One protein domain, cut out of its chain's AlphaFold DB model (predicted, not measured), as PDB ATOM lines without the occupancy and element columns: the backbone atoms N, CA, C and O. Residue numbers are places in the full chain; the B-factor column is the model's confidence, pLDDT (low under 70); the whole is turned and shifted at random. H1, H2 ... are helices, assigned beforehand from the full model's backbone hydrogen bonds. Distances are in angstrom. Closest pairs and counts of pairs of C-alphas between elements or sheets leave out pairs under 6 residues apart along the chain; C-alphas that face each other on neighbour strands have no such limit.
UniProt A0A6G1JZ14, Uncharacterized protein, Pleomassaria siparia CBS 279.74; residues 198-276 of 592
ATOM      1  N   LYS A 198     200.488  58.975  30.647       63.97
ATOM      2  CA  LYS A 198     200.583  60.407  30.300       63.97
ATOM      3  C   LYS A 198     199.228  61.115  30.355       63.97
ATOM      4  O   LYS A 198     198.477  61.083  29.380       63.97
ATOM      5  N   ILE A 199     198.943  61.771  31.482       72.31
ATOM      6  CA  ILE A 199     197.811  62.689  31.556       72.31
ATOM      7  C   ILE A 199     198.047  63.739  30.470       72.31
ATOM      8  O   ILE A 199     199.130  64.328  30.422       72.31
ATOM      9  N   ASP A 200     197.060  63.972  29.606       81.19
ATOM     10  CA  ASP A 200     197.108  65.106  28.688       81.19
ATOM     11  C   ASP A 200     197.370  66.380  29.517       81.19
ATOM     12  O   ASP A 200     196.629  66.628  30.470       81.19
ATOM     13  N   PRO A 201     198.377  67.217  29.206       82.00
ATOM     14  CA  PRO A 201     198.543  68.516  29.858       82.00
ATOM     15  C   PRO A 201     197.269  69.377  29.864       82.00
ATOM     16  O   PRO A 201     197.163  70.295  30.670       82.00
ATOM     17  N   ARG A 202     196.296  69.073  28.993       90.69
ATOM     18  CA  ARG A 202     194.968  69.685  28.878       90.69
ATOM     19  C   ARG A 202     193.835  68.849  29.494       90.69
ATOM     20  O   ARG A 202     192.678  69.132  29.207       90.69
ATOM     21  N   TRP A 203     194.105  67.861  30.351       90.62
ATOM     22  CA  TRP A 203     193.078  66.981  30.949       90.62
ATOM     23  C   TRP A 203     191.952  67.712  31.687       90.62
ATOM     24  O   TRP A 203     190.864  67.169  31.829       90.62
ATOM     25  N   PHE A 204     192.220  68.927  32.172       95.50
ATOM     26  CA  PHE A 204     191.249  69.798  32.832       95.50
ATOM     27  C   PHE A 204     190.303  70.504  31.844       95.50
ATOM     28  O   PHE A 204     189.311  71.100  32.259       95.50
ATOM     29  N   THR A 205     190.605  70.493  30.543       94.00
ATOM     30  CA  THR A 205     189.717  71.064  29.525       94.00
ATOM     31  C   THR A 205     188.463  70.203  29.404       94.00
ATOM     32  O   THR A 205     188.531  68.976  29.408       94.00
ATOM     33  N   ASN A 206     187.300  70.857  29.350       95.12
ATOM     34  CA  ASN A 206     185.974  70.224  29.360       95.12
ATOM     35  C   ASN A 206     185.638  69.415  30.633       95.12
ATOM     36  O   ASN A 206     184.701  68.619  30.615       95.12
ATOM     37  N   LYS A 207     186.367  69.617  31.740       97.44
ATOM     38  CA  LYS A 207     186.090  68.979  33.036       97.44
ATOM     39  C   LYS A 207     185.341  69.896  34.000       97.44
ATOM     40  O   LYS A 207     185.519  71.115  33.992       97.44
ATOM     41  N   SER A 208     184.500  69.303  34.847       97.56
ATOM     42  CA  SER A 208     183.767  70.017  35.895       97.56
ATOM     43  C   SER A 208     184.730  70.612  36.932       97.56
ATOM     44  O   SER A 208     185.864  70.160  37.104       97.56
ATOM     45  N   ARG A 209     184.281  71.622  37.688       97.50
ATOM     46  CA  ARG A 209     185.104  72.199  38.767       97.50
ATOM     47  C   ARG A 209     185.396  71.172  39.871       97.50
ATOM     48  O   ARG A 209     186.463  71.254  40.475       97.50
ATOM     49  N   GLY A 210     184.487  70.221  40.112       97.50
ATOM     50  CA  GLY A 210     184.691  69.075  40.998       97.50
ATOM     51  C   GLY A 210     185.731  68.100  40.462       97.50
ATOM     52  O   GLY A 210     186.667  67.776  41.184       97.50
ATOM     53  N   GLU A 211     185.644  67.712  39.186       97.19
ATOM     54  CA  GLU A 211     186.629  66.830  38.536       97.19
ATOM     55  C   GLU A 211     188.036  67.447  38.533       97.19
ATOM     56  O   GLU A 211     189.004  66.796  38.919       97.19
ATOM     57  N   ILE A 212     188.156  68.734  38.181       97.56
ATOM     58  CA  ILE A 212     189.434  69.466  38.207       97.56
ATOM     59  C   ILE A 212     190.008  69.523  39.631       97.56
ATOM     60  O   ILE A 212     191.222  69.441  39.818       97.56
ATOM     61  N   LYS A 213     189.149  69.665  40.648       97.00
ATOM     62  CA  LYS A 213     189.565  69.727  42.053       97.00
ATOM     63  C   LYS A 213     189.933  68.358  42.631       97.00
ATOM     64  O   LYS A 213     190.832  68.293  43.465       97.00
ATOM     65  N   ALA A 214     189.241  67.297  42.228       96.81
ATOM     66  CA  ALA A 214     189.509  65.939  42.684       96.81
ATOM     67  C   ALA A 214     190.761  65.354  42.000       96.81
ATOM     68  O   ALA A 214     191.566  64.688  42.649       96.81
ATOM     69  N   GLY A 215     190.972  65.673  40.720       94.19
ATOM     70  CA  GLY A 215     192.152  65.297  39.944       94.19
ATOM     71  C   GLY A 215     191.857  64.300  38.814       94.19
ATOM     72  O   GLY A 215     190.788  63.694  38.775       94.19
ATOM     73  N   PRO A 216     192.824  64.063  37.906       94.25
ATOM     74  CA  PRO A 216     192.634  63.250  36.693       94.25
ATOM     75  C   PRO A 216     192.448  61.748  36.956       94.25
ATOM     76  O   PRO A 216     192.229  60.979  36.024       94.25
ATOM     77  N   TRP A 217     192.577  61.326  38.214       91.44
ATOM     78  CA  TRP A 217     192.508  59.935  38.665       91.44
ATOM     79  C   TRP A 217     191.617  59.769  39.892       91.44
ATOM     80  O   TRP A 217     191.770  58.799  40.631       91.44
ATOM     81  N   ALA A 218     190.765  60.762  40.142       93.25
ATOM     82  CA  ALA A 218     189.792  60.714  41.210       93.25
ATOM     83  C   ALA A 218     188.707  59.683  40.896       93.25
ATOM     84  O   ALA A 218     188.224  59.609  39.765       93.25
ATOM     85  N   GLU A 219     188.289  58.928  41.905       95.88
ATOM     86  CA  GLU A 219     187.070  58.121  41.802       95.88
ATOM     87  C   GLU A 219     185.825  59.025  41.863       95.88
ATOM     88  O   GLU A 219     185.853  60.094  42.476       95.88
ATOM     89  N   ASP A 220     184.682  58.572  41.337       96.62
ATOM     90  CA  ASP A 220     183.413  59.326  41.369       96.62
ATOM     91  C   ASP A 220     183.020  59.798  42.780       96.62
ATOM     92  O   ASP A 220     182.383  60.837  42.959       96.62
ATOM     93  N   ARG A 221     183.416  59.047  43.815       97.44
ATOM     94  CA  ARG A 221     183.219  59.405  45.230       97.44
ATOM     95  C   ARG A 221     184.014  60.647  45.634       97.44
ATOM     96  O   ARG A 221     183.534  61.459  46.425       97.44
ATOM     97  N   GLU A 222     185.219  60.797  45.101       96.69
ATOM     98  CA  GLU A 222     186.095  61.943  45.332       96.69
ATOM     99  C   GLU A 222     185.637  63.153  44.511       96.69
ATOM    100  O   GLU A 222     185.600  64.259  45.051       96.69
ATOM    101  N   VAL A 223     185.170  62.940  43.274       98.06
ATOM    102  CA  VAL A 223     184.520  63.977  42.450       98.06
ATOM    103  C   VAL A 223     183.267  64.521  43.149       98.06
ATOM    104  O   VAL A 223     183.180  65.725  43.392       98.06
ATOM    105  N   LYS A 224     182.348  63.648  43.593       98.00
ATOM    106  CA  LYS A 224     181.143  64.042  44.355       98.00
ATOM    107  C   LYS A 224     181.489  64.812  45.635       98.00
ATOM    108  O   LYS A 224     180.843  65.814  45.942       98.00
ATOM    109  N   ARG A 225     182.531  64.395  46.368       98.19
ATOM    110  CA  ARG A 225     183.028  65.121  47.551       98.19
ATOM    111  C   ARG A 225     183.571  66.506  47.178       98.19
ATOM    112  O   ARG A 225     183.270  67.475  47.873       98.19
ATOM    113  N   ALA A 226     184.348  66.609  46.102       98.19
ATOM    114  CA  ALA A 226     184.906  67.873  45.632       98.19
ATOM    115  C   ALA A 226     183.810  68.854  45.183       98.19
ATOM    116  O   ALA A 226     183.861  70.026  45.564       98.19
ATOM    117  N   ASP A 227     182.793  68.381  44.456       98.12
ATOM    118  CA  ASP A 227     181.621  69.175  44.067       98.12
ATOM    119  C   ASP A 227     180.808  69.643  45.281       98.12
ATOM    120  O   ASP A 227     180.476  70.828  45.373       98.12
ATOM    121  N   ALA A 228     180.543  68.765  46.255       98.00
ATOM    122  CA  ALA A 228     179.867  69.139  47.498       98.00
ATOM    123  C   ALA A 228     180.640  70.229  48.266       98.00
ATOM    124  O   ALA A 228     180.054  71.206  48.739       98.00
ATOM    125  N   GLU A 229     181.971  70.126  48.332       97.94
ATOM    126  CA  GLU A 229     182.812  71.131  48.985       97.94
ATOM    127  C   GLU A 229     182.832  72.467  48.216       97.94
ATOM    128  O   GLU A 229     182.837  73.533  48.838       97.94
ATOM    129  N   ILE A 230     182.804  72.440  46.877       97.69
ATOM    130  CA  ILE A 230     182.703  73.640  46.027       97.69
ATOM    131  C   ILE A 230     181.342  74.321  46.208       97.69
ATOM    132  O   ILE A 230     181.300  75.537  46.413       97.69
ATOM    133  N   ARG A 231     180.240  73.556  46.204       97.62
ATOM    134  CA  ARG A 231     178.888  74.063  46.499       97.62
ATOM    135  C   ARG A 231     178.849  74.699  47.890       97.62
ATOM    136  O   ARG A 231     178.524  75.877  48.013       97.62
ATOM    137  N   GLY A 232     179.315  73.987  48.919       97.50
ATOM    138  CA  GLY A 232     179.389  74.499  50.291       97.50
ATOM    139  C   GLY A 232     180.317  75.711  50.463       97.50
ATOM    140  O   GLY A 232     180.068  76.574  51.306       97.50
ATOM    141  N   ALA A 233     181.390  75.836  49.677       96.75
ATOM    142  CA  ALA A 233     182.217  77.045  49.638       96.75
ATOM    143  C   ALA A 233     181.489  78.228  48.969       96.75
ATOM    144  O   ALA A 233     181.581  79.352  49.465       96.75
ATOM    145  N   SER A 234     180.731  77.977  47.896       95.56
ATOM    146  CA  SER A 234     179.910  78.986  47.213       95.56
ATOM    147  C   SER A 234     178.808  79.533  48.127       95.56
ATOM    148  O   SER A 234     178.731  80.743  48.346       95.56
ATOM    149  N   THR A 235     178.032  78.652  48.770       96.75
ATOM    150  CA  THR A 235     176.977  79.036  49.723       96.75
ATOM    151  C   THR A 235     177.546  79.818  50.905       96.75
ATOM    152  O   THR A 235     177.046  80.893  51.232       96.75
ATOM    153  N   ARG A 236     178.664  79.367  51.501       96.69
ATOM    154  CA  ARG A 236     179.343  80.120  52.574       96.69
ATOM    155  C   ARG A 236     179.808  81.505  52.118       96.69
ATOM    156  O   ARG A 236     179.700  82.453  52.892       96.69
ATOM    157  N   ARG A 237     180.284  81.654  50.874       96.56
ATOM    158  CA  ARG A 237     180.654  82.961  50.305       96.56
ATOM    159  C   ARG A 237     179.433  83.873  50.136       96.56
ATOM    160  O   ARG A 237     179.506  85.017  50.579       96.56
ATOM    161  N   ARG A 238     178.325  83.377  49.567       96.25
ATOM    162  CA  ARG A 238     177.065  84.134  49.411       96.25
ATOM    163  C   ARG A 238     176.512  84.574  50.769       96.25
ATOM    164  O   ARG A 238     176.219  85.750  50.959       96.25
ATOM    165  N   ASN A 239     176.479  83.673  51.750       95.81
ATOM    166  CA  ASN A 239     175.986  83.972  53.097       95.81
ATOM    167  C   ASN A 239     176.888  84.980  53.831       95.81
ATOM    168  O   ASN A 239     176.387  85.889  54.491       95.81
ATOM    169  N   ALA A 240     178.213  84.884  53.675       94.81
ATOM    170  CA  ALA A 240     179.147  85.870  54.221       94.81
ATOM    171  C   ALA A 240     179.007  87.251  53.554       94.81
ATOM    172  O   ALA A 240     179.156  88.270  54.227       94.81
ATOM    173  N   GLU A 241     178.706  87.308  52.255       94.25
ATOM    174  CA  GLU A 241     178.432  88.564  51.552       94.25
ATOM    175  C   GLU A 241     177.102  89.187  51.996       94.25
ATOM    176  O   GLU A 241     177.073  90.368  52.338       94.25
ATOM    177  N   ASN A 242     176.031  88.396  52.094       91.62
ATOM    178  CA  ASN A 242     174.738  88.851  52.607       91.62
ATOM    179  C   ASN A 242     174.853  89.347  54.057       91.62
ATOM    180  O   ASN A 242     174.334  90.415  54.385       91.62
ATOM    181  N   LYS A 243     175.616  88.646  54.911       91.50
ATOM    182  CA  LYS A 243     175.924  89.112  56.271       91.50
ATOM    183  C   LYS A 243     176.674  90.448  56.259       91.50
ATOM    184  O   LYS A 243     176.323  91.325  57.036       91.50
ATOM    185  N   ARG A 244     177.647  90.639  55.356       88.94
ATOM    186  CA  ARG A 244     178.361  91.923  55.197       88.94
ATOM    187  C   ARG A 244     177.460  93.055  54.709       88.94
ATOM    188  O   ARG A 244     177.639  94.178  55.163       88.94
ATOM    189  N   LYS A 245     176.510  92.782  53.807       86.81
ATOM    190  CA  LYS A 245     175.510  93.769  53.360       86.81
ATOM    191  C   LYS A 245     174.636  94.209  54.541       86.81
ATOM    192  O   LYS A 245     174.575  95.402  54.810       86.81
ATOM    193  N   ARG A 246     174.110  93.253  55.322       82.44
ATOM    194  CA  ARG A 246     173.344  93.516  56.557       82.44
ATOM    195  C   ARG A 246     174.144  94.268  57.631       82.44
ATOM    196  O   ARG A 246     173.603  95.158  58.267       82.44
ATOM    197  N   THR A 247     175.426  93.959  57.851       81.19
ATOM    198  CA  THR A 247     176.231  94.725  58.827       81.19
ATOM    199  C   THR A 247     176.586  96.121  58.325       81.19
ATOM    200  O   THR A 247     176.677  97.041  59.126       81.19
ATOM    201  N   ARG A 248     176.758  96.309  57.010       79.69
ATOM    202  CA  ARG A 248     177.102  97.619  56.440       79.69
ATOM    203  C   ARG A 248     175.951  98.622  56.544       79.69
ATOM    204  O   ARG A 248     176.215  99.788  56.787       79.69
ATOM    205  N   SER A 249     174.699  98.179  56.428       66.56
ATOM    206  CA  SER A 249     173.534  99.042  56.687       66.56
ATOM    207  C   SER A 249     173.363  99.396  58.173       66.56
ATOM    208  O   SER A 249     172.794 100.438  58.489       66.56
ATOM    209  N   VAL A 250     173.899  98.575  59.087       69.62
ATOM    210  CA  VAL A 250     173.964  98.884  60.528       69.62
ATOM    211  C   VAL A 250     175.069  99.905  60.844       69.62
ATOM    212  O   VAL A 250     174.877 100.732  61.732       69.62
ATOM    213  N   ASP A 251     176.186  99.919  60.103       70.50
ATOM    214  CA  ASP A 251     177.224 100.962  60.236       70.50
ATOM    215  C   ASP A 251     176.689 102.372  59.882       70.50
ATOM    216  O   ASP A 251     177.144 103.360  60.459       70.50
ATOM    217  N   ASP A 252     175.677 102.466  59.010       76.44
ATOM    218  CA  ASP A 252     174.937 103.707  58.712       76.44
ATOM    219  C   ASP A 252     173.922 104.093  59.818       76.44
ATOM    220  O   ASP A 252     173.161 105.053  59.675       76.44
ATOM    221  N   GLY A 253     173.885 103.349  60.931       80.12
ATOM    222  CA  GLY A 253     173.042 103.614  62.101       80.12
ATOM    223  C   GLY A 253     171.560 103.267  61.931       80.12
ATOM    224  O   GLY A 253     170.768 103.567  62.825       80.12
ATOM    225  N   ARG A 254     171.164 102.645  60.813       80.06
ATOM    226  CA  ARG A 254     169.771 102.256  60.555       80.06
ATOM    227  C   ARG A 254     169.472 100.902  61.192       80.06
ATOM    228  O   ARG A 254     170.205  99.933  61.005       80.06
ATOM    229  N   THR A 255     168.379 100.832  61.945       80.06
ATOM    230  CA  THR A 255     167.830  99.564  62.439       80.06
ATOM    231  C   THR A 255     167.193  98.786  61.284       80.06
ATOM    232  O   THR A 255     166.807  99.382  60.280       80.06
ATOM    233  N   ASN A 256     167.029  97.465  61.416       79.12
ATOM    234  CA  ASN A 256     166.366  96.659  60.378       79.12
ATOM    235  C   ASN A 256     164.952  97.186  60.060       79.12
ATOM    236  O   ASN A 256     164.604  97.312  58.893       79.12
ATOM    237  N   ALA A 257     164.197  97.596  61.087       84.94
ATOM    238  CA  ALA A 257     162.893  98.234  60.921       84.94
ATOM    239  C   ALA A 257     162.967  99.543  60.112       84.94
ATOM    240  O   ALA A 257     162.086  99.810  59.304       84.94
ATOM    241  N   GLN A 258     164.025 100.350  60.275       84.50
ATOM    242  CA  GLN A 258     164.212 101.554  59.459       84.50
ATOM    243  C   GLN A 258     164.490 101.207  57.992       84.50
ATOM    244  O   GLN A 258     163.978 101.887  57.116       84.50
ATOM    245  N   ILE A 259     165.256 100.146  57.717       84.12
ATOM    246  CA  ILE A 259     165.523  99.685  56.343       84.12
ATOM    247  C   ILE A 259     164.219  99.225  55.675       84.12
ATOM    248  O   ILE A 259     163.939  99.624  54.552       84.12
ATOM    249  N   GLU A 260     163.395  98.454  56.386       86.56
ATOM    250  CA  GLU A 260     162.093  97.984  55.900       86.56
ATOM    251  C   GLU A 260     161.093  99.139  55.683       86.56
ATOM    252  O   GLU A 260     160.340  99.147  54.710       86.56
ATOM    253  N   ILE A 261     161.101 100.150  56.562       89.50
ATOM    254  CA  ILE A 261     160.314 101.381  56.394       89.50
ATOM    255  C   ILE A 261     160.802 102.175  55.176       89.50
ATOM    256  O   ILE A 261     159.975 102.614  54.378       89.50
ATOM    257  N   ASP A 262     162.116 102.343  55.010       88.38
ATOM    258  CA  ASP A 262     162.713 103.044  53.869       88.38
ATOM    259  C   ASP A 262     162.378 102.324  52.544       88.38
ATOM    260  O   ASP A 262     162.066 102.983  51.553       88.38
ATOM    261  N   GLU A 263     162.375 100.986  52.528       89.69
ATOM    262  CA  GLU A 263     162.000 100.150  51.379       89.69
ATOM    263  C   GLU A 263     160.502 100.262  51.048       89.69
ATOM    264  O   GLU A 263     160.139 100.536  49.902       89.69
ATOM    265  N   LYS A 264     159.619 100.172  52.054       90.75
ATOM    266  CA  LYS A 264     158.168 100.393  51.890       90.75
ATOM    267  C   LYS A 264     157.843 101.812  51.412       90.75
ATOM    268  O   LYS A 264     156.933 101.986  50.602       90.75
ATOM    269  N   LEU A 265     158.581 102.823  51.879       93.25
ATOM    270  CA  LEU A 265     158.453 104.208  51.417       93.25
ATOM    271  C   LEU A 265     158.935 104.373  49.970       93.25
ATOM    272  O   LEU A 265     158.235 105.000  49.176       93.25
ATOM    273  N   ALA A 266     160.089 103.805  49.614       92.75
ATOM    274  CA  ALA A 266     160.622 103.861  48.255       92.75
ATOM    275  C   ALA A 266     159.678 103.188  47.245       92.75
ATOM    276  O   ALA A 266     159.388 103.759  46.197       92.75
ATOM    277  N   GLU A 267     159.131 102.021  47.587       91.50
ATOM    278  CA  GLU A 267     158.176 101.304  46.740       91.50
ATOM    279  C   GLU A 267     156.819 102.030  46.640       91.50
ATOM    280  O   GLU A 267     156.209 102.066  45.571       91.50
ATOM    281  N   ALA A 268     156.351 102.678  47.714       90.56
ATOM    282  CA  ALA A 268     155.161 103.530  47.656       90.56
ATOM    283  C   ALA A 268     155.361 104.746  46.730       90.56
ATOM    284  O   ALA A 268     154.465 105.077  45.952       90.56
ATOM    285  N   VAL A 269     156.544 105.375  46.761       94.56
ATOM    286  CA  VAL A 269     156.908 106.454  45.827       94.56
ATOM    287  C   VAL A 269     156.974 105.928  44.392       94.56
ATOM    288  O   VAL A 269     156.347 106.528  43.521       94.56
ATOM    289  N   ARG A 270     157.621 104.775  44.145       93.94
ATOM    290  CA  ARG A 270     157.680 104.141  42.813       93.94
ATOM    291  C   ARG A 270     156.281 103.940  42.227       93.94
ATOM    292  O   ARG A 270     156.043 104.323  41.084       93.94
ATOM    293  N   ARG A 271     155.345 103.401  43.017       88.12
ATOM    294  CA  ARG A 271     153.948 103.206  42.588       88.12
ATOM    295  C   ARG A 271     153.212 104.516  42.334       88.12
ATOM    296  O   ARG A 271     152.458 104.618  41.370       88.12
ATOM    297  N   GLN A 272     153.437 105.533  43.164       91.06
ATOM    298  CA  GLN A 272     152.850 106.855  42.946       91.06
ATOM    299  C   GLN A 272     153.368 107.508  41.652       91.06
ATOM    300  O   GLN A 272     152.595 108.169  40.959       91.06
ATOM    301  N   GLU A 273     154.644 107.313  41.310       94.12
ATOM    302  CA  GLU A 273     155.257 107.815  40.074       94.12
ATOM    303  C   GLU A 273     154.814 107.031  38.826       94.12
ATOM    304  O   GLU A 273     154.571 107.647  37.788       94.12
ATOM    305  N   SER A 274     154.639 105.705  38.917       91.94
ATOM    306  CA  SER A 274     154.115 104.879  37.814       91.94
ATOM    307  C   SER A 274     152.592 104.967  37.635       91.94
ATOM    308  O   SER A 274     152.059 104.485  36.634       91.94
ATOM    309  N   GLY A 275     151.874 105.584  38.579       91.62
ATOM    310  CA  GLY A 275     150.408 105.610  38.604       91.62
ATOM    311  C   GLY A 275     149.773 104.279  39.030       91.62
ATOM    312  O   GLY A 275     148.560 104.106  38.888       91.62
ATOM    313  N   GLU A 276     150.569 103.346  39.559       86.62
ATOM    314  CA  GLU A 276     150.101 102.095  40.149       86.62
ATOM    315  C   GLU A 276     149.237 102.344  41.398       86.62
ATOM    316  O   GLU A 276     149.354 103.335  42.127       86.62
TER     317      GLU A 276
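AT A GLANCE: This is residues 198 to 276 of the 592 residues of an uncharacterized protein of Pleomassaria siparia CBS 279.74 (UniProt A0A6G1JZ14). One long helix, H2, makes the length of this extended rod; the short H1 packs on it near its first residues, and H3 turns off its other end to make a corner, like an L. The printed part has 79 residues with three named helices, H1, H2, H3 along the chain, all helix, with a radius of gyration of the C-alphas of 22.8 A and spans of 67 by 31 by 21 A.

IN THESE COORDINATES: Find C-alpha 220 at (183.413, 59.326, 41.369); from there H2, residues 220 to 251, runs 46.1 A. Before it look for H1, residues 209 to 214, 8.6 A. After it H3, residues 256 to 274, runs 27.0 A to C-alpha 274 at (154.115, 104.879, 37.814).

HOW THE PARTS SIT: H2 touches H1 with residues 222 to 230 alone; the closest C-alphas, of Gly 210 and Asp 227, are 4.3 A apart. These two run opposite ways at a steep tilt of 57 degrees. H2 and H3 are close but not clearly touching, the closest C-alphas, of Val 250 and Asn 256, being 7.9 A apart, and stand about perpendicular at 85 degrees. H1 and H3 are apart. Each O i to N i+4 pair is within hydrogen-bond range in H1 and H3, and 27 of 28 in H2.

THE WHOLE: The C-alphas farthest apart, of Lys 198 and Gly 275, are 68.0 A apart. The printed part has no cut, and both links are tight. Look for pLDDT under 70 at residues 198, 249 and 250.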